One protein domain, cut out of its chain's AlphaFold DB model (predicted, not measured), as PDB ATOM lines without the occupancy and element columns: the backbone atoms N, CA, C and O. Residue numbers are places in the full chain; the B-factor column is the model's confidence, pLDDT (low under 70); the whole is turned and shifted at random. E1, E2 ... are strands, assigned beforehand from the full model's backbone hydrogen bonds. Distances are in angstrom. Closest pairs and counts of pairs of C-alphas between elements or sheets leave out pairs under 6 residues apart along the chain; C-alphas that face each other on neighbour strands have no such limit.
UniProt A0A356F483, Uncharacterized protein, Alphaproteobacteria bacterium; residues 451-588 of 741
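This is residues 451 to 588 of the 741 residues of an uncharacterized protein of Alphaproteobacteria bacterium (UniProt A0A356F483). This is a long, slender rod of strands, built of two twisted sheets set lengthwise and shifted along the rod, partly face to face where they overlap. One sheet, with the long hairpins of E4, E5 and E6, reaches to the end made by the turn from E6 to E7; the other, with the long hairpin of E10 and E11, reaches to the opposite end at the turn from E9 to E10. The first strands run along the rod, E1 on into E2 in the first sheet and then E3 in the second. The printed part has 138 residues with eleven named strands, E1 to E11 in order, and no named helix, and the class is all strand. Both sheets are branched, antiparallel but for the parallel pair E3 and E11; the whole is loose, with a radius of gyration of the C-alphas of 19.9 A, and spans 74 by 22 by 21 A.

E1 is residues 451 to 454, with C-alpha 451 at (197.825, 208.888, 224.572), and it runs on into E2, residues 456 to 459, across a break of 1 residue at 8 degrees. E3 is residues 463 to 467. E4, residues 472 to 488, is 45.4 A from first to last C-alpha and bends by 51 degrees at residue 476. E5, residues 492 to 507, is 47.2 A long. E6, residues 511 to 528, is the longest strand by residues, 52.1 A from C-alpha 511 at (219.822, 177.593, 243.984) to C-alpha 528 at (185.526, 207.039, 218.117). E7 is residues 531 to 534, E8 residues 540 to 544, and E9 residues 548 to 554, 17.4 A long. E10, residues 558 to 571, is 41.9 A long, and E11, residues 574 to 587, is 42.5 A long, ending with C-alpha 587 at (233.029, 180.614, 255.067).

E1 pairs with no named strand; its closest C-alpha to E6 is that of Phe 453, 6.5 A from that of Pro 521. In the first sheet E2 and E6 are antiparallel at 172 degrees, with N 458 and O 517 within hydrogen-bond range at 2.9 A. E4, E5, E6 and E7 form a meander, each strand the antiparallel neighbour of the one before. In the hairpin of E4 and E5, N 480 and O 500 are 2.9 A apart, and in that of E5 and E6, N 499 and O 518 are 2.8 A apart. E2, beside residues 516 to 519, and E7, beside residues 525 to 528, lie on one side of E6, and E5 on the other side. The hairpin of E6 and E7 has N 533 and O 526 at 2.8 A. In the second sheet E3 is parallel to E11, at 39 degrees, with N 465 and O 583 at 2.8 A. E9, E10 and E11 form another meander; N 562 and O 550 are 2.8 A apart, and N 567 and O 578 are 2.9 A apart. E8, with N 543 and O 568 at 2.9 A, and E9 lie on one side of E10, and E11 on the other side. Between the sheets, the closest C-alphas of E2 and E11 are those of Cys 459 and Ala 580, 6.0 A apart, and those of E4 and E8 are Leu 477 and Asp 544, 6.7 A apart. E5 and E10 are near each other, with 9 pairs of C-alphas within 10 A.

The outline is a rod, and the two C-alphas farthest apart, those of Gln 529 and Asp 556, are 74.2 A apart. The printed part has no cut, and its links are tight, from E1 to E2 through E10 to E11. The mean pLDDT of the printed part is 94.0, and no printed residue is under 70.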
ATOM      1  N   LYS A 451     197.891 209.313 223.182       95.94
ATOM      2  CA  LYS A 451     197.825 208.888 224.572       95.94
ATOM      3  C   LYS A 451     199.113 208.214 225.004       95.94
ATOM      4  O   LYS A 451     199.727 207.474 224.241       95.94
ATOM      5  N   THR A 452     199.492 208.477 226.250       97.44
ATOM      6  CA  THR A 452     200.641 207.859 226.910       97.44
ATOM      7  C   THR A 452     200.156 206.808 227.904       97.44
ATOM      8  O   THR A 452     199.331 207.102 228.768       97.44
ATOM      9  N   PHE A 453     200.690 205.596 227.800       96.50
ATOM     10  CA  PHE A 453     200.406 204.452 228.660       96.50
ATOM     11  C   PHE A 453     201.656 204.111 229.462       96.50
ATOM     12  O   PHE A 453     202.737 203.999 228.890       96.50
ATOM     13  N   ALA A 454     201.534 203.948 230.777       95.19
ATOM     14  CA  ALA A 454     202.674 203.593 231.615       95.19
ATOM     15  C   ALA A 454     203.136 202.151 231.345       95.19
ATOM     16  O   ALA A 454     202.306 201.259 231.173       95.19
ATOM     17  N   ARG A 455     204.453 201.932 231.373       94.62
ATOM     18  CA  ARG A 455     205.075 200.603 231.457       94.62
ATOM     19  C   ARG A 455     206.160 200.585 232.524       94.62
ATOM     20  O   ARG A 455     206.670 201.641 232.902       94.62
ATOM     21  N   SER A 456     206.512 199.405 233.014       95.50
ATOM     22  CA  SER A 456     207.557 199.257 234.027       95.50
ATOM     23  C   SER A 456     208.249 197.900 233.963       95.50
ATOM     24  O   SER A 456     207.647 196.901 233.586       95.50
ATOM     25  N   LEU A 457     209.510 197.873 234.400       97.06
ATOM     26  CA  LEU A 457     210.275 196.662 234.691       97.06
ATOM     27  C   LEU A 457     210.913 196.814 236.068       97.06
ATOM     28  O   LEU A 457     211.736 197.702 236.283       97.06
ATOM     29  N   THR A 458     210.538 195.948 237.004       96.00
ATOM     30  CA  THR A 458     211.000 196.015 238.396       96.00
ATOM     31  C   THR A 458     211.624 194.691 238.807       96.00
ATOM     32  O   THR A 458     211.008 193.643 238.638       96.00
ATOM     33  N   CYS A 459     212.834 194.731 239.370       96.31
ATOM     34  CA  CYS A 459     213.429 193.570 240.029       96.31
ATOM     35  C   CYS A 459     212.761 193.343 241.388       96.31
ATOM     36  O   CYS A 459     212.627 194.279 242.176       96.31
ATOM     37  N   THR A 460     212.363 192.107 241.668       94.69
ATOM     38  CA  THR A 460     211.689 191.720 242.917       94.69
ATOM     39  C   THR A 460     212.543 190.808 243.799       94.69
ATOM     40  O   THR A 460     212.197 190.587 244.957       94.69
ATOM     41  N   SER A 461     213.674 190.312 243.293       93.19
ATOM     42  CA  SER A 461     214.622 189.492 244.054       93.19
ATOM     43  C   SER A 461     215.747 190.313 244.686       93.19
ATOM     44  O   SER A 461     216.298 191.217 244.061       93.19
ATOM     45  N   ASN A 462     216.121 189.940 245.909       95.25
ATOM     46  CA  ASN A 462     217.374 190.309 246.564       95.25
ATOM     47  C   ASN A 462     217.670 189.244 247.628       95.25
ATOM     48  O   ASN A 462     217.004 189.208 248.665       95.25
ATOM     49  N   TRP A 463     218.598 188.335 247.345       96.19
ATOM     50  CA  TRP A 463     218.849 187.156 248.177       96.19
ATOM     51  C   TRP A 463     220.248 187.172 248.800       96.19
ATOM     52  O   TRP A 463     221.145 187.907 248.392       96.19
ATOM     53  N   THR A 464     220.445 186.353 249.830       96.19
ATOM     54  CA  THR A 464     221.756 186.091 250.437       96.19
ATOM     55  C   THR A 464     221.890 184.591 250.658       96.19
ATOM     56  O   THR A 464     221.012 183.992 251.274       96.19
ATOM     57  N   ALA A 465     222.972 184.005 250.154       95.06
ATOM     58  CA  ALA A 465     223.264 182.580 250.233       95.06
ATOM     59  C   ALA A 465     224.600 182.338 250.950       95.06
ATOM     60  O   ALA A 465     225.538 183.126 250.818       95.06
ATOM     61  N   PHE A 466     224.672 181.249 251.714       93.69
ATOM     62  CA  PHE A 466     225.886 180.779 252.379       93.69
ATOM     63  C   PHE A 466     226.390 179.552 251.629       93.69
ATOM     64  O   PHE A 466     225.663 178.570 251.516       93.69
ATOM     65  N   GLU A 467     227.609 179.621 251.104       92.50
ATOM     66  CA  GLU A 467     228.125 178.663 250.126       92.50
ATOM     67  C   GLU A 467     229.550 178.212 250.461       92.50
ATOM     68  O   GLU A 467     230.276 178.859 251.218       92.50
ATOM     69  N   ASN A 468     229.973 177.098 249.860       86.69
ATOM     70  CA  ASN A 468     231.334 176.573 250.019       86.69
ATOM     71  C   ASN A 468     232.368 177.304 249.148       86.69
ATOM     72  O   ASN A 468     233.562 177.245 249.429       86.69
ATOM     73  N   ASN A 469     231.930 177.953 248.068       89.12
ATOM     74  CA  ASN A 469     232.758 178.777 247.195       89.12
ATOM     75  C   ASN A 469     231.888 179.841 246.493       89.12
ATOM     76  O   ASN A 469     230.686 179.929 246.742       89.12
ATOM     77  N   SER A 470     232.502 180.673 245.652       89.44
ATOM     78  CA  SER A 470     231.826 181.756 244.926       89.44
ATOM     79  C   SER A 470     231.403 181.384 243.502       89.44
ATOM     80  O   SER A 470     231.040 182.275 242.731       89.44
ATOM     81  N   ASP A 471     231.519 180.111 243.119       90.19
ATOM     82  CA  ASP A 471     231.157 179.663 241.781       90.19
ATOM     83  C   ASP A 471     229.649 179.819 241.599       90.19
ATOM     84  O   ASP A 471     228.848 179.460 242.466       90.19
ATOM     85  N   GLN A 472     229.260 180.361 240.449       90.69
ATOM     86  CA  GLN A 472     227.862 180.461 240.068       90.69
ATOM     87  C   GLN A 472     227.691 180.211 238.584       90.69
ATOM     88  O   GLN A 472     228.584 180.489 237.782       90.69
ATOM     89  N   PHE A 473     226.498 179.754 238.239       90.38
ATOM     90  CA  PHE A 473     226.032 179.665 236.871       90.38
ATOM     91  C   PHE A 473     224.576 180.124 236.806       90.38
ATOM     92  O   PHE A 473     223.727 179.650 237.561       90.38
ATOM     93  N   THR A 474     224.283 181.064 235.908       90.25
ATOM     94  CA  THR A 474     222.931 181.609 235.733       90.25
ATOM     95  C   THR A 474     222.299 181.027 234.474       90.25
ATOM     96  O   THR A 474     222.916 181.057 233.411       90.25
ATOM     97  N   HIS A 475     221.090 180.473 234.589       89.12
ATOM     98  CA  HIS A 475     220.425 179.760 233.495       89.12
ATOM     99  C   HIS A 475     218.898 179.685 233.674       89.12
ATOM    100  O   HIS A 475     218.347 180.244 234.620       89.12
ATOM    101  N   MET A 476     218.213 178.963 232.775       89.56
ATOM    102  CA  MET A 476     216.759 178.725 232.829       89.56
ATOM    103  C   MET A 476     215.929 180.014 232.843       89.56
ATOM    104  O   MET A 476     215.041 180.180 233.679       89.56
ATOM    105  N   LEU A 477     216.195 180.916 231.892       94.31
ATOM    106  CA  LEU A 477     215.304 182.043 231.645       94.31
ATOM    107  C   LEU A 477     213.898 181.541 231.297       94.31
ATOM    108  O   LEU A 477     213.698 180.826 230.314       94.31
ATOM    109  N   ASP A 478     212.927 181.964 232.092       95.88
ATOM    110  CA  ASP A 478     211.513 181.669 231.923       95.88
ATOM    111  C   ASP A 478     210.716 182.973 231.950       95.88
ATOM    112  O   ASP A 478     210.956 183.863 232.771       95.88
ATOM    113  N   VAL A 479     209.764 183.092 231.028       96.62
ATOM    114  CA  VAL A 479     208.874 184.248 230.904       96.62
ATOM    115  C   VAL A 479     207.448 183.737 230.906       96.62
ATOM    116  O   VAL A 479     207.040 182.988 230.018       96.62
ATOM    117  N   LYS A 480     206.660 184.189 231.879       95.56
ATOM    118  CA  LYS A 480     205.256 183.799 232.028       95.56
ATOM    119  C   LYS A 480     204.357 185.019 232.069       95.56
ATOM    120  O   LYS A 480     204.614 185.963 232.812       95.56
ATOM    121  N   LEU A 481     203.266 184.976 231.309       95.69
ATOM    122  CA  LEU A 481     202.173 185.932 231.450       95.69
ATOM    123  C   LEU A 481     201.422 185.619 232.751       95.69
ATOM    124  O   LEU A 481     200.750 184.597 232.854       95.69
ATOM    125  N   ALA A 482     201.582 186.476 233.756       94.06
ATOM    126  CA  ALA A 482     201.024 186.300 235.094       94.06
ATOM    127  C   ALA A 482     199.618 186.903 235.231       94.06
ATOM    128  O   ALA A 482     198.831 186.452 236.060       94.06
ATOM    129  N   GLY A 483     199.289 187.909 234.416       95.19
ATOM    130  CA  GLY A 483     197.976 188.541 234.440       95.19
ATOM    131  C   GLY A 483     197.748 189.504 233.282       95.19
ATOM    132  O   GLY A 483     198.689 189.969 232.638       95.19
ATOM    133  N   GLN A 484     196.478 189.805 233.037       96.69
ATOM    134  CA  GLN A 484     196.032 190.782 232.050       96.69
ATOM    135  C   GLN A 484     194.941 191.649 232.673       96.69
ATOM    136  O   GLN A 484     193.925 191.135 233.144       96.69
ATOM    137  N   ASP A 485     195.150 192.959 232.667       96.25
ATOM    138  CA  ASP A 485     194.217 193.947 233.206       96.25
ATOM    139  C   ASP A 485     193.712 194.825 232.059       96.25
ATOM    140  O   ASP A 485     194.440 195.663 231.521       96.25
ATOM    141  N   LYS A 486     192.471 194.571 231.632       96.25
ATOM    142  CA  LYS A 486     191.829 195.310 230.542       96.25
ATOM    143  C   LYS A 486     191.418 196.689 231.041       96.25
ATOM    144  O   LYS A 486     190.655 196.808 231.999       96.25
ATOM    145  N   LYS A 487     191.878 197.726 230.354       94.56
ATOM    146  CA  LYS A 487     191.559 199.123 230.636       94.56
ATOM    147  C   LYS A 487     190.770 199.731 229.489       94.56
ATOM    148  O   LYS A 487     190.958 199.382 228.326       94.56
ATOM    149  N   ASN A 488     189.883 200.647 229.845       93.62
ATOM    150  CA  ASN A 488     189.145 201.489 228.923       93.62
ATOM    151  C   ASN A 488     188.895 202.826 229.628       93.62
ATOM    152  O   ASN A 488     188.485 202.825 230.791       93.62
ATOM    153  N   ASP A 489     189.159 203.938 228.953       89.94
ATOM    154  CA  ASP A 489     188.858 205.277 229.471       89.94
ATOM    155  C   ASP A 489     188.082 206.155 228.486       89.94
ATOM    156  O   ASP A 489     188.297 207.362 228.367       89.94
ATOM    157  N   GLY A 490     187.124 205.527 227.811       91.75
ATOM    158  CA  GLY A 490     186.262 206.132 226.812       91.75
ATOM    159  C   GLY A 490     186.714 205.703 225.429       91.75
ATOM    160  O   GLY A 490     186.300 204.657 224.932       91.75
ATOM    161  N   GLU A 491     187.568 206.512 224.812       94.56
ATOM    162  CA  GLU A 491     187.983 206.303 223.422       94.56
ATOM    163  C   GLU A 491     189.188 205.374 223.286       94.56
ATOM    164  O   GLU A 491     189.406 204.807 222.221       94.56
ATOM    165  N   TRP A 492     189.969 205.185 224.348       96.88
ATOM    166  CA  TRP A 492     191.111 204.279 224.336       96.88
ATOM    167  C   TRP A 492     190.812 203.031 225.151       96.88
ATOM    168  O   TRP A 492     190.314 203.109 226.276       96.88
ATOM    169  N   ALA A 493     191.179 201.879 224.601       96.19
ATOM    170  CA  ALA A 493     191.210 200.619 225.325       96.19
ATOM    171  C   ALA A 493     192.557 199.928 225.114       96.19
ATOM    172  O   ALA A 493     193.179 200.063 224.063       96.19
ATOM    173  N   TRP A 494     193.038 199.241 226.143       97.56
ATOM    174  CA  TRP A 494     194.308 198.521 226.113       97.56
ATOM    175  C   TRP A 494     194.321 197.431 227.180       97.56
ATOM    176  O   TRP A 494     193.442 197.360 228.045       97.56
ATOM    177  N   VAL A 495     195.328 196.571 227.135       97.44
ATOM    178  CA  VAL A 495     195.548 195.522 228.126       97.44
ATOM    179  C   VAL A 495     196.908 195.739 228.758       97.44
ATOM    180  O   VAL A 495     197.924 195.682 228.073       97.44
ATOM    181  N   ASN A 496     196.939 195.968 230.067       97.44
ATOM    182  CA  ASN A 496     198.187 195.900 230.816       97.44
ATOM    183  C   ASN A 496     198.524 194.427 231.043       97.44
ATOM    184  O   ASN A 496     197.863 193.737 231.825       97.44
ATOM    185  N   GLU A 497     199.540 193.942 230.347       97.44
ATOM    186  CA  GLU A 497     200.031 192.583 230.487       97.44
ATOM    187  C   GLU A 497     201.125 192.545 231.548       97.44
ATOM    188  O   GLU A 497     202.166 193.185 231.414       97.44
ATOM    189  N   THR A 498     200.891 191.785 232.615       97.62
ATOM    190  CA  THR A 498     201.886 191.559 233.662       97.62
ATOM    191  C   THR A 498     202.629 190.269 233.363       97.62
ATOM    192  O   THR A 498     202.023 189.195 233.326       97.62
ATOM    193  N   ARG A 499     203.943 190.356 233.166       97.62
ATOM    194  CA  ARG A 499     204.827 189.211 232.952       97.62
ATOM    195  C   ARG A 499     205.773 189.042 234.129       97.62
ATOM    196  O   ARG A 499     206.384 190.006 234.588       97.62
ATOM    197  N   THR A 500     205.914 187.803 234.572       97.31
ATOM    198  CA  THR A 500     206.964 187.399 235.505       97.31
ATOM    199  C   THR A 500     208.112 186.824 234.693       97.31
ATOM    200  O   THR A 500     207.902 185.946 233.855       97.31
ATOM    201  N   ILE A 501     209.310 187.340 234.935       97.94
ATOM    202  CA  ILE A 501     210.546 186.890 234.303       97.94
ATOM    203  C   ILE A 501     211.412 186.316 235.409       97.94
ATOM    204  O   ILE A 501     211.632 186.990 236.415       97.94
ATOM    205  N   THR A 502     211.900 185.096 235.237       96.69
ATOM    206  CA  THR A 502     212.776 184.453 236.218       96.69
ATOM    207  C   THR A 502     213.955 183.792 235.546       96.69
ATOM    208  O   THR A 502     213.817 183.267 234.445       96.69
ATOM    209  N   ASN A 503     215.088 183.756 236.232       95.56
ATOM    210  CA  ASN A 503     216.160 182.815 235.936       95.56
ATOM    211  C   ASN A 503     216.752 182.283 237.249       95.56
ATOM    212  O   ASN A 503     216.456 182.794 238.336       95.56
ATOM    213  N   ILE A 504     217.532 181.213 237.153       94.88
ATOM    214  CA  ILE A 504     218.083 180.497 238.303       94.88
ATOM    215  C   ILE A 504     219.584 180.736 238.378       94.88
ATOM    216  O   ILE A 504     220.315 180.444 237.429       94.88
ATOM    217  N   ALA A 505     220.030 181.234 239.527       95.56
ATOM    218  CA  ALA A 505     221.423 181.248 239.937       95.56
ATOM    219  C   ALA A 505     221.724 179.936 240.676       95.56
ATOM    220  O   ALA A 505     221.367 179.790 241.847       95.56
ATOM    221  N   SER A 506     222.354 178.981 239.994       94.06
ATOM    222  CA  SER A 506     222.870 177.772 240.639       94.06
ATOM    223  C   SER A 506     224.217 178.088 241.272       94.06
ATOM    224  O   SER A 506     225.139 178.551 240.595       94.06
ATOM    225  N   LEU A 507     224.302 177.862 242.577       93.69
ATOM    226  CA  LEU A 507     225.485 178.063 243.407       93.69
ATOM    227  C   LEU A 507     226.084 176.696 243.779       93.69
ATOM    228  O   LEU A 507     225.557 175.648 243.405       93.69
ATOM    229  N   ALA A 508     227.188 176.692 244.526       89.88
ATOM    230  CA  ALA A 508     227.894 175.463 244.900       89.88
ATOM    231  C   ALA A 508     227.016 174.433 245.637       89.88
ATOM    232  O   ALA A 508     227.211 173.228 245.470       89.88
ATOM    233  N   SER A 509     226.086 174.891 246.477       87.94
ATOM    234  CA  SER A 509     225.246 174.034 247.323       87.94
ATOM    235  C   SER A 509     223.757 174.387 247.318       87.94
ATOM    236  O   SER A 509     222.950 173.583 247.789       87.94
ATOM    237  N   SER A 510     223.375 175.547 246.777       93.12
ATOM    238  CA  SER A 510     221.981 175.994 246.704       93.12
ATOM    239  C   SER A 510     221.614 176.595 245.347       93.12
ATOM    240  O   SER A 510     222.466 176.823 244.492       93.12
ATOM    241  N   GLU A 511     220.324 176.861 245.144       95.19
ATOM    242  CA  GLU A 511     219.822 177.593 243.984       95.19
ATOM    243  C   GLU A 511     218.996 178.785 244.445       95.19
ATOM    244  O   GLU A 511     218.183 178.674 245.367       95.19
ATOM    245  N   GLN A 512     219.189 179.924 243.788       96.31
ATOM    246  CA  GLN A 512     218.454 181.150 244.068       96.31
ATOM    247  C   GLN A 512     217.705 181.595 242.815       96.31
ATOM    248  O   GLN A 512     218.234 181.564 241.706       96.31
ATOM    249  N   THR A 513     216.448 182.005 242.979       95.62
ATOM    250  CA  THR A 513     215.643 182.524 241.869       95.62
ATOM    251  C   THR A 513     215.785 184.037 241.793       95.62
ATOM    252  O   THR A 513     215.408 184.748 242.729       95.62
ATOM    253  N   ASN A 514     216.271 184.539 240.660       96.69
ATOM    254  CA  ASN A 514     216.144 185.953 240.334       96.69
ATOM    255  C   ASN A 514     214.785 186.183 239.677       96.69
ATOM    256  O   ASN A 514     214.332 185.358 238.881       96.69
ATOM    257  N   SER A 515     214.131 187.291 240.013       96.06
ATOM    258  CA  SER A 515     212.770 187.560 239.559       96.06
ATOM    259  C   SER A 515     212.568 189.029 239.225       96.06
ATOM    260  O   SER A 515     213.008 189.925 239.953       96.06
ATOM    261  N   TRP A 516     211.859 189.265 238.126       97.81
ATOM    262  CA  TRP A 516     211.416 190.575 237.680       97.81
ATOM    263  C   TRP A 516     209.935 190.542 237.325       97.81
ATOM    264  O   TRP A 516     209.389 189.529 236.881       97.81
ATOM    265  N   THR A 517     209.292 191.692 237.476       97.38
ATOM    266  CA  THR A 517     207.928 191.932 237.013       97.38
ATOM    267  C   THR A 517     207.954 193.019 235.951       97.38
ATOM    268  O   THR A 517     208.426 194.128 236.213       97.38
ATOM    269  N   SER A 518     207.450 192.688 234.762       97.38
ATOM    270  CA  SER A 518     207.206 193.637 233.675       97.38
ATOM    271  C   SER A 518     205.711 193.901 233.576       97.38
ATOM    272  O   SER A 518     204.926 192.951 233.590       97.38
ATOM    273  N   VAL A 519     205.310 195.163 233.492       97.06
ATOM    274  CA  VAL A 519     203.925 195.558 233.215       97.06
ATOM    275  C   VAL A 519     203.951 196.422 231.972       97.06
ATOM    276  O   VAL A 519     204.450 197.544 232.017       97.06
ATOM    277  N   ASP A 520     203.422 195.902 230.868       97.19
ATOM    278  CA  ASP A 520     203.494 196.559 229.567       97.19
ATOM    279  C   ASP A 520     202.091 196.683 228.934       97.19
ATOM    280  O   ASP A 520     201.315 195.721 228.960       97.19
ATOM    281  N   PRO A 521     201.728 197.853 228.376       96.81
ATOM    282  CA  PRO A 521     200.453 198.060 227.702       96.81
ATOM    283  C   PRO A 521     200.506 197.482 226.283       96.81
ATOM    284  O   PRO A 521     201.351 197.864 225.476       96.81
ATOM    285  N   ASN A 522     199.580 196.582 225.967       96.00
ATOM    286  CA  ASN A 522     199.454 195.919 224.671       96.00
ATOM    287  C   ASN A 522     197.987 195.921 224.203       96.00
ATOM    288  O   ASN A 522     197.104 196.388 224.928       96.00
ATOM    289  N   PHE A 523     197.709 195.416 222.996       95.69
ATOM    290  CA  PHE A 523     196.359 195.392 222.407       95.69
ATOM    291  C   PHE A 523     195.668 196.769 222.446       95.69
ATOM    292  O   PHE A 523     194.502 196.884 222.823       95.69
ATOM    293  N   ILE A 524     196.416 197.826 222.116       97.56
ATOM    294  CA  ILE A 524     195.931 199.208 222.183       97.56
ATOM    295  C   ILE A 524     194.969 199.460 221.019       97.56
ATOM    296  O   ILE A 524     195.299 199.228 219.854       97.56
ATOM    297  N   THR A 525     193.788 199.981 221.331       96.62
ATOM    298  CA  THR A 525     192.774 200.383 220.358       96.62
ATOM    299  C   THR A 525     192.283 201.795 220.638       96.62
ATOM    300  O   THR A 525     192.121 202.179 221.800       96.62
ATOM    301  N   PHE A 526     191.984 202.533 219.576       96.88
ATOM    302  CA  PHE A 526     191.281 203.810 219.633       96.88
ATOM    303  C   PHE A 526     189.928 203.681 218.928       96.88
ATOM    304  O   PHE A 526     189.873 203.285 217.763       96.88
ATOM    305  N   SER A 527     188.845 204.001 219.630       93.44
ATOM    306  CA  SER A 527     187.471 203.903 219.149       93.44
ATOM    307  C   SER A 527     186.762 205.244 219.289       93.44
ATOM    308  O   SER A 527     186.586 205.756 220.391       93.44
ATOM    309  N   ARG A 528     186.293 205.792 218.168       89.62
ATOM    310  CA  ARG A 528     185.526 207.039 218.117       89.62
ATOM    311  C   ARG A 528     184.484 206.944 217.003       89.62
ATOM    312  O   ARG A 528     184.746 206.386 215.940       89.62
ATOM    313  N   GLN A 529     183.274 207.447 217.270       87.06
ATOM    314  CA  GLN A 529     182.160 207.499 216.306       87.06
ATOM    315  C   GLN A 529     181.869 206.158 215.587       87.06
ATOM    316  O   GLN A 529     181.603 206.110 214.388       87.06
ATOM    317  N   GLY A 530     181.948 205.041 216.322       84.00
ATOM    318  CA  GLY A 530     181.657 203.697 215.805       84.00
ATOM    319  C   GLY A 530     182.762 203.059 214.951       84.00
ATOM    320  O   GLY A 530     182.621 201.900 214.568       84.00
ATOM    321  N   GLN A 531     183.868 203.760 214.687       87.81
ATOM    322  CA  GLN A 531     185.059 203.195 214.050       87.81
ATOM    323  C   GLN A 531     186.093 202.805 215.102       87.81
ATOM    324  O   GLN A 531     186.200 203.460 216.136       87.81
ATOM    325  N   THR A 532     186.899 201.777 214.836       93.31
ATOM    326  CA  THR A 532     187.988 201.360 215.733       93.31
ATOM    327  C   THR A 532     189.276 201.159 214.954       93.31
ATOM    328  O   THR A 532     189.296 200.414 213.976       93.31
ATOM    329  N   TYR A 533     190.344 201.804 215.410       95.06
ATOM    330  CA  TYR A 533     191.702 201.527 214.973       95.06
ATOM    331  C   TYR A 533     192.399 200.636 215.998       95.06
ATOM    332  O   TYR A 533     192.450 200.973 217.182       95.06
ATOM    333  N   THR A 534     192.965 199.522 215.540       96.38
ATOM    334  CA  THR A 534     193.745 198.602 216.373       96.38
ATOM    335  C   THR A 534     195.213 198.730 216.011       96.38
ATOM    336  O   THR A 534     195.597 198.454 214.874       96.38
ATOM    337  N   PHE A 535     196.033 199.136 216.977       96.12
ATOM    338  CA  PHE A 535     197.480 199.148 216.806       96.12
ATOM    339  C   PHE A 535     198.010 197.712 216.784       96.12
ATOM    340  O   PHE A 535     197.444 196.818 217.415       96.12
ATOM    341  N   SER A 536     199.096 197.487 216.043       92.75
ATOM    342  CA  SER A 536     199.755 196.182 216.010       92.75
ATOM    343  C   SER A 536     200.182 195.751 217.411       92.75
ATOM    344  O   SER A 536     200.631 196.573 218.211       92.75
ATOM    345  N   GLU A 537     200.050 194.454 217.688       92.19
ATOM    346  CA  GLU A 537     200.533 193.864 218.932       92.19
ATOM    347  C   GLU A 537     202.040 194.092 219.067       92.19
ATOM    348  O   GLU A 537     202.801 193.942 218.105       92.19
ATOM    349  N   ILE A 538     202.463 194.484 220.264       94.81
ATOM    350  CA  ILE A 538     203.857 194.794 220.544       94.81
ATOM    351  C   ILE A 538     204.543 193.510 221.012       94.81
ATOM    352  O   ILE A 538     204.166 192.919 222.023       94.81
ATOM    353  N   GLU A 539     205.562 193.075 220.273       95.00
ATOM    354  CA  GLU A 539     206.315 191.867 220.605       95.00
ATOM    355  C   GLU A 539     207.098 192.043 221.914       95.00
ATOM    356  O   GLU A 539     207.767 193.058 222.121       95.00
ATOM    357  N   PHE A 540     207.041 191.034 222.786       96.56
ATOM    358  CA  PHE A 540     207.798 190.977 224.033       96.56
ATOM    359  C   PHE A 540     208.884 189.904 223.951       96.56
ATOM    360  O   PHE A 540     208.601 188.744 223.649       96.56
ATOM    361  N   LYS A 541     210.116 190.259 224.319       96.00
ATOM    362  CA  LYS A 541     211.241 189.325 224.413       96.00
ATOM    363  C   LYS A 541     212.121 189.654 225.612       96.00
ATOM    364  O   LYS A 541     212.508 190.802 225.793       96.00
ATOM    365  N   ALA A 542     212.509 188.641 226.380       96.38
ATOM    366  CA  ALA A 542     213.539 188.767 227.407       96.38
ATOM    367  C   ALA A 542     214.777 187.954 227.014       96.38
ATOM    368  O   ALA A 542     214.659 186.884 226.417       96.38
ATOM    369  N   VAL A 543     215.954 188.477 227.344       94.81
ATOM    370  CA  VAL A 543     217.242 187.788 227.222       94.81
ATOM    371  C   VAL A 543     218.025 188.060 228.494       94.81
ATOM    372  O   VAL A 543     218.177 189.220 228.882       94.81
ATOM    373  N   ASP A 544     218.510 187.015 229.147       92.06
ATOM    374  CA  ASP A 544     219.413 187.139 230.278       92.06
ATOM    375  C   ASP A 544     220.871 187.198 229.826       92.06
ATOM    376  O   ASP A 544     221.260 186.728 228.755       92.06
ATOM    377  N   GLU A 545     221.679 187.848 230.649       89.75
ATOM    378  CA  GLU A 545     223.129 187.774 230.580       89.75
ATOM    379  C   GLU A 545     223.632 186.896 231.726       89.75
ATOM    380  O   GLU A 545     222.997 186.792 232.780       89.75
ATOM    381  N   GLU A 546     224.798 186.285 231.525       86.88
ATOM    382  CA  GLU A 546     225.443 185.480 232.555       86.88
ATOM    383  C   GLU A 546     225.657 186.301 233.835       86.88
ATOM    384  O   GLU A 546     226.072 187.468 233.795       86.88
ATOM    385  N   GLY A 547     225.359 185.676 234.978       90.06
ATOM    386  CA  GLY A 547     225.595 186.264 236.288       90.06
ATOM    387  C   GLY A 547     227.063 186.634 236.473       90.06
ATOM    388  O   GLY A 547     227.967 186.026 235.899       90.06
ATOM    389  N   LYS A 548     227.311 187.652 237.288       93.19
ATOM    390  CA  LYS A 548     228.654 188.109 237.648       93.19
ATOM    391  C   LYS A 548     228.785 188.153 239.153       93.19
ATOM    392  O   LYS A 548     227.838 188.513 239.848       93.19
ATOM    393  N   VAL A 549     229.975 187.807 239.623       94.50
ATOM    394  CA  VAL A 549     230.330 187.797 241.039       94.50
ATOM    395  C   VAL A 549     231.582 188.637 241.224       94.50
ATOM    396  O   VAL A 549     232.568 188.461 240.507       94.50
ATOM    397  N   THR A 550     231.545 189.551 242.185       95.69
ATOM    398  CA  THR A 550     232.686 190.394 242.553       95.69
ATOM    399  C   THR A 550     232.923 190.322 244.050       95.69
ATOM    400  O   THR A 550     231.978 190.430 244.828       95.69
ATOM    401  N   LEU A 551     234.181 190.153 244.467       95.44
ATOM    402  CA  LEU A 551     234.551 190.178 245.882       95.44
ATOM    403  C   LEU A 551     234.242 191.563 246.468       95.44
ATOM    404  O   LEU A 551     234.763 192.568 245.990       95.44
ATOM    405  N   SER A 552     233.389 191.589 247.488       95.75
ATOM    406  CA  SER A 552     232.911 192.799 248.164       95.75
ATOM    407  C   SER A 552     233.698 193.057 249.446       95.75
ATOM    408  O   SER A 552     234.174 194.167 249.688       95.75
ATOM    409  N   SER A 553     233.900 192.010 250.251       93.75
ATOM    410  CA  SER A 553     234.751 192.054 251.437       93.75
ATOM    411  C   SER A 553     235.468 190.728 251.661       93.75
ATOM    412  O   SER A 553     234.956 189.659 251.325       93.75
ATOM    413  N   ASP A 554     236.659 190.813 252.248       90.94
ATOM    414  CA  ASP A 554     237.451 189.654 252.628       90.94
ATOM    415  C   ASP A 554     237.866 189.769 254.094       90.94
ATOM    416  O   ASP A 554     238.696 190.600 254.456       90.94
ATOM    417  N   GLU A 555     237.233 188.971 254.947       85.62
ATOM    418  CA  GLU A 555     237.471 188.925 256.388       85.62
ATOM    419  C   GLU A 555     238.217 187.632 256.756       85.62
ATOM    420  O   GLU A 555     238.330 186.697 255.955       85.62
ATOM    421  N   ASP A 556     238.720 187.553 257.990       74.44
ATOM    422  CA  ASP A 556     239.483 186.392 258.469       74.44
ATOM    423  C   ASP A 556     238.666 185.092 258.500       74.44
ATOM    424  O   ASP A 556     239.241 184.006 258.446       74.44
ATOM    425  N   GLU A 557     237.341 185.196 258.614       78.38
ATOM    426  CA  GLU A 557     236.438 184.049 258.800       78.38
ATOM    427  C   GLU A 557     235.518 183.810 257.597       78.38
ATOM    428  O   GLU A 557     234.906 182.750 257.476       78.38
ATOM    429  N   LYS A 558     235.408 184.786 256.689       86.44
ATOM    430  CA  LYS A 558     234.524 184.712 255.524       86.44
ATOM    431  C   LYS A 558     234.960 185.658 254.413       86.44
ATOM    432  O   LYS A 558     235.544 186.706 254.671       86.44
ATOM    433  N   SER A 559     234.569 185.334 253.194       93.38
ATOM    434  CA  SER A 559     234.569 186.259 252.061       93.38
ATOM    435  C   SER A 559     233.122 186.539 251.660       93.38
ATOM    436  O   SER A 559     232.296 185.625 251.627       93.38
ATOM    437  N   VAL A 560     232.798 187.796 251.366       95.69
ATOM    438  CA  VAL A 560     231.475 188.203 250.877       95.69
ATOM    439  C   VAL A 560     231.611 188.655 249.436       95.69
ATOM    440  O   VAL A 560     232.422 189.528 249.127       95.69
ATOM    441  N   PHE A 561     230.791 188.092 248.559       96.62
ATOM    442  CA  PHE A 561     230.745 188.441 247.151       96.62
ATOM    443  C   PHE A 561     229.386 189.034 246.787       96.62
ATOM    444  O   PHE A 561     228.343 188.498 247.168       96.62
ATOM    445  N   ASP A 562     229.408 190.115 246.015       97.00
ATOM    446  CA  ASP A 562     228.212 190.682 245.406       97.00
ATOM    447  C   ASP A 562     227.922 189.935 244.103       97.00
ATOM    448  O   ASP A 562     228.782 189.827 243.224       97.00
ATOM    449  N   TYR A 563     226.707 189.407 243.999       96.75
ATOM    450  CA  TYR A 563     226.173 188.772 242.804       96.75
ATOM    451  C   TYR A 563     225.284 189.758 242.045       96.75
ATOM    452  O   TYR A 563     224.481 190.486 242.638       96.75
ATOM    453  N   SER A 564     225.382 189.736 240.721       95.06
ATOM    454  CA  SER A 564     224.487 190.475 239.836       95.06
ATOM    455  C   SER A 564     224.162 189.664 238.587       95.06
ATOM    456  O   SER A 564     225.082 189.256 237.878       95.06
ATOM    457  N   ALA A 565     222.880 189.500 238.267       95.12
ATOM    458  CA  ALA A 565     222.430 189.008 236.964       95.12
ATOM    459  C   ALA A 565     221.617 190.076 236.247       95.12
ATOM    460  O   ALA A 565     220.749 190.712 236.845       95.12
ATOM    461  N   LYS A 566     221.896 190.281 234.962       94.62
ATOM    462  CA  LYS A 566     221.223 191.292 234.149       94.62
ATOM    463  C   LYS A 566     220.209 190.628 233.226       94.62
ATOM    464  O   LYS A 566     220.506 189.614 232.605       94.62
ATOM    465  N   VAL A 567     219.041 191.246 233.098       96.12
ATOM    466  CA  VAL A 567     218.043 190.905 232.083       96.12
ATOM    467  C   VAL A 567     217.835 192.094 231.154       96.12
ATOM    468  O   VAL A 567     217.753 193.239 231.601       96.12
ATOM    469  N   ASN A 568     217.757 191.821 229.857       96.06
ATOM    470  CA  ASN A 568     217.375 192.771 228.822       96.06
ATOM    471  C   ASN A 568     215.966 192.423 228.340       96.06
ATOM    472  O   ASN A 568     215.738 191.339 227.802       96.06
ATOM    473  N   VAL A 569     215.024 193.343 228.525       96.75
ATOM    474  CA  VAL A 569     213.624 193.189 228.127       96.75
ATOM    475  C   VAL A 569     213.345 194.109 226.953       96.75
ATOM    476  O   VAL A 569     213.413 195.332 227.071       96.75
ATOM    477  N   THR A 570     213.040 193.503 225.813       96.56
ATOM    478  CA  THR A 570     212.626 194.180 224.588       96.56
ATOM    479  C   THR A 570     211.109 194.151 224.486       96.56
ATOM    480  O   THR A 570     210.504 193.082 224.561       96.56
ATOM    481  N   PHE A 571     210.512 195.324 224.309       96.06
ATOM    482  CA  PHE A 571     209.095 195.490 224.021       96.06
ATOM    483  C   PHE A 571     208.973 196.361 222.768       96.06
ATOM    484  O   PHE A 571     209.312 197.546 222.782       96.06
ATOM    485  N   GLY A 572     208.589 195.756 221.645       93.81
ATOM    486  CA  GLY A 572     208.623 196.403 220.336       93.81
ATOM    487  C   GLY A 572     210.047 196.790 219.938       93.81
ATOM    488  O   GLY A 572     210.939 195.947 219.889       93.81
ATOM    489  N   SER A 573     210.268 198.074 219.655       91.00
ATOM    490  CA  SER A 573     211.579 198.604 219.262       91.00
ATOM    491  C   SER A 573     212.471 199.026 220.433       91.00
ATOM    492  O   SER A 573     213.621 199.391 220.191       91.00
ATOM    493  N   ASN A 574     211.973 199.007 221.676       96.38
ATOM    494  CA  ASN A 574     212.723 199.493 222.833       96.38
ATOM    495  C   ASN A 574     213.200 198.357 223.741       96.38
ATOM    496  O   ASN A 574     212.415 197.487 224.124       96.38
ATOM    497  N   THR A 575     214.466 198.415 224.154       96.31
ATOM    498  CA  THR A 575     215.083 197.455 225.075       96.31
ATOM    499  C   THR A 575     215.529 198.167 226.344       96.31
ATOM    500  O   THR A 575     216.361 199.068 226.290       96.31
ATOM    501  N   ILE A 576     215.028 197.712 227.489       95.50
ATOM    502  CA  ILE A 576     215.447 198.182 228.812       95.50
ATOM    503  C   ILE A 576     216.161 197.068 229.568       95.50
ATOM    504  O   ILE A 576     215.868 195.885 229.385       95.50
ATOM    505  N   SER A 577     217.091 197.443 230.438       94.69
ATOM    506  CA  SER A 577     217.843 196.496 231.256       94.69
ATOM    507  C   SER A 577     217.499 196.640 232.733       94.69
ATOM    508  O   SER A 577     217.316 197.748 233.230       94.69
ATOM    509  N   SER A 578     217.486 195.523 233.456       96.19
ATOM    510  CA  SER A 578     217.392 195.497 234.919       96.19
ATOM    511  C   SER A 578     218.367 194.472 235.491       96.19
ATOM    512  O   SER A 578     218.766 193.539 234.795       96.19
ATOM    513  N   VAL A 579     218.776 194.652 236.747       95.62
ATOM    514  CA  VAL A 579     219.759 193.798 237.423       95.62
ATOM    515  C   VAL A 579     219.149 193.230 238.697       95.62
ATOM    516  O   VAL A 579     218.608 193.986 239.502       95.62
ATOM    517  N   ALA A 580     219.252 191.914 238.876       96.31
ATOM    518  CA  ALA A 580     218.930 191.225 240.115       96.31
ATOM    519  C   ALA A 580     220.171 191.150 241.009       96.31
ATOM    520  O   ALA A 580     221.160 190.529 240.607       96.31
ATOM    521  N   PRO A 581     220.143 191.783 242.194       96.62
ATOM    522  CA  PRO A 581     221.221 191.681 243.164       96.62
ATOM    523  C   PRO A 581     221.116 190.395 243.993       96.62
ATOM    524  O   PRO A 581     220.025 189.902 244.287       96.62
ATOM    525  N   GLY A 582     222.266 189.906 244.443       96.19
ATOM    526  CA  GLY A 582     222.382 188.845 245.438       96.19
ATOM    527  C   GLY A 582     223.695 188.949 246.209       96.19
ATOM    528  O   GLY A 582     224.579 189.729 245.848       96.19
ATOM    529  N   LYS A 583     223.839 188.159 247.272       96.88
ATOM    530  CA  LYS A 583     225.085 188.044 248.044       96.88
ATOM    531  C   LYS A 583     225.452 186.591 248.276       96.88
ATOM    532  O   LYS A 583     224.610 185.818 248.728       96.88
ATOM    533  N   ILE A 584     226.711 186.248 248.035       97.12
ATOM    534  CA  ILE A 584     227.276 184.932 248.344       97.12
ATOM    535  C   ILE A 584     228.266 185.108 249.494       97.12
ATOM    536  O   ILE A 584     229.199 185.906 249.400       97.12
ATOM    537  N   ILE A 585     228.060 184.381 250.587       95.75
ATOM    538  CA  ILE A 585     228.950 184.372 251.747       95.75
ATOM    539  C   ILE A 585     229.663 183.026 251.775       95.75
ATOM    540  O   ILE A 585     229.026 181.992 251.956       95.75
ATOM    541  N   VAL A 586     230.984 183.056 251.625       93.69
ATOM    542  CA  VAL A 586     231.838 181.867 251.675       93.69
ATOM    543  C   VAL A 586     232.558 181.838 253.010       93.69
ATOM    544  O   VAL A 586     233.342 182.741 253.307       93.69
ATOM    545  N   ALA A 587     232.293 180.820 253.825       85.81
ATOM    546  CA  ALA A 587     233.029 180.614 255.067       85.81
ATOM    547  C   ALA A 587     234.463 180.162 254.755       85.81
ATOM    548  O   ALA A 587     234.677 179.290 253.911       85.81
ATOM    549  N   LYS A 588     235.451 180.742 255.439       79.75
ATOM    550  CA  LYS A 588     236.841 180.292 255.346       79.75
ATOM    551  C   LYS A 588     237.101 179.235 256.406       79.75
ATOM    552  O   LYS A 588     236.754 179.418 257.569       79.75
TER     553      LYS A 588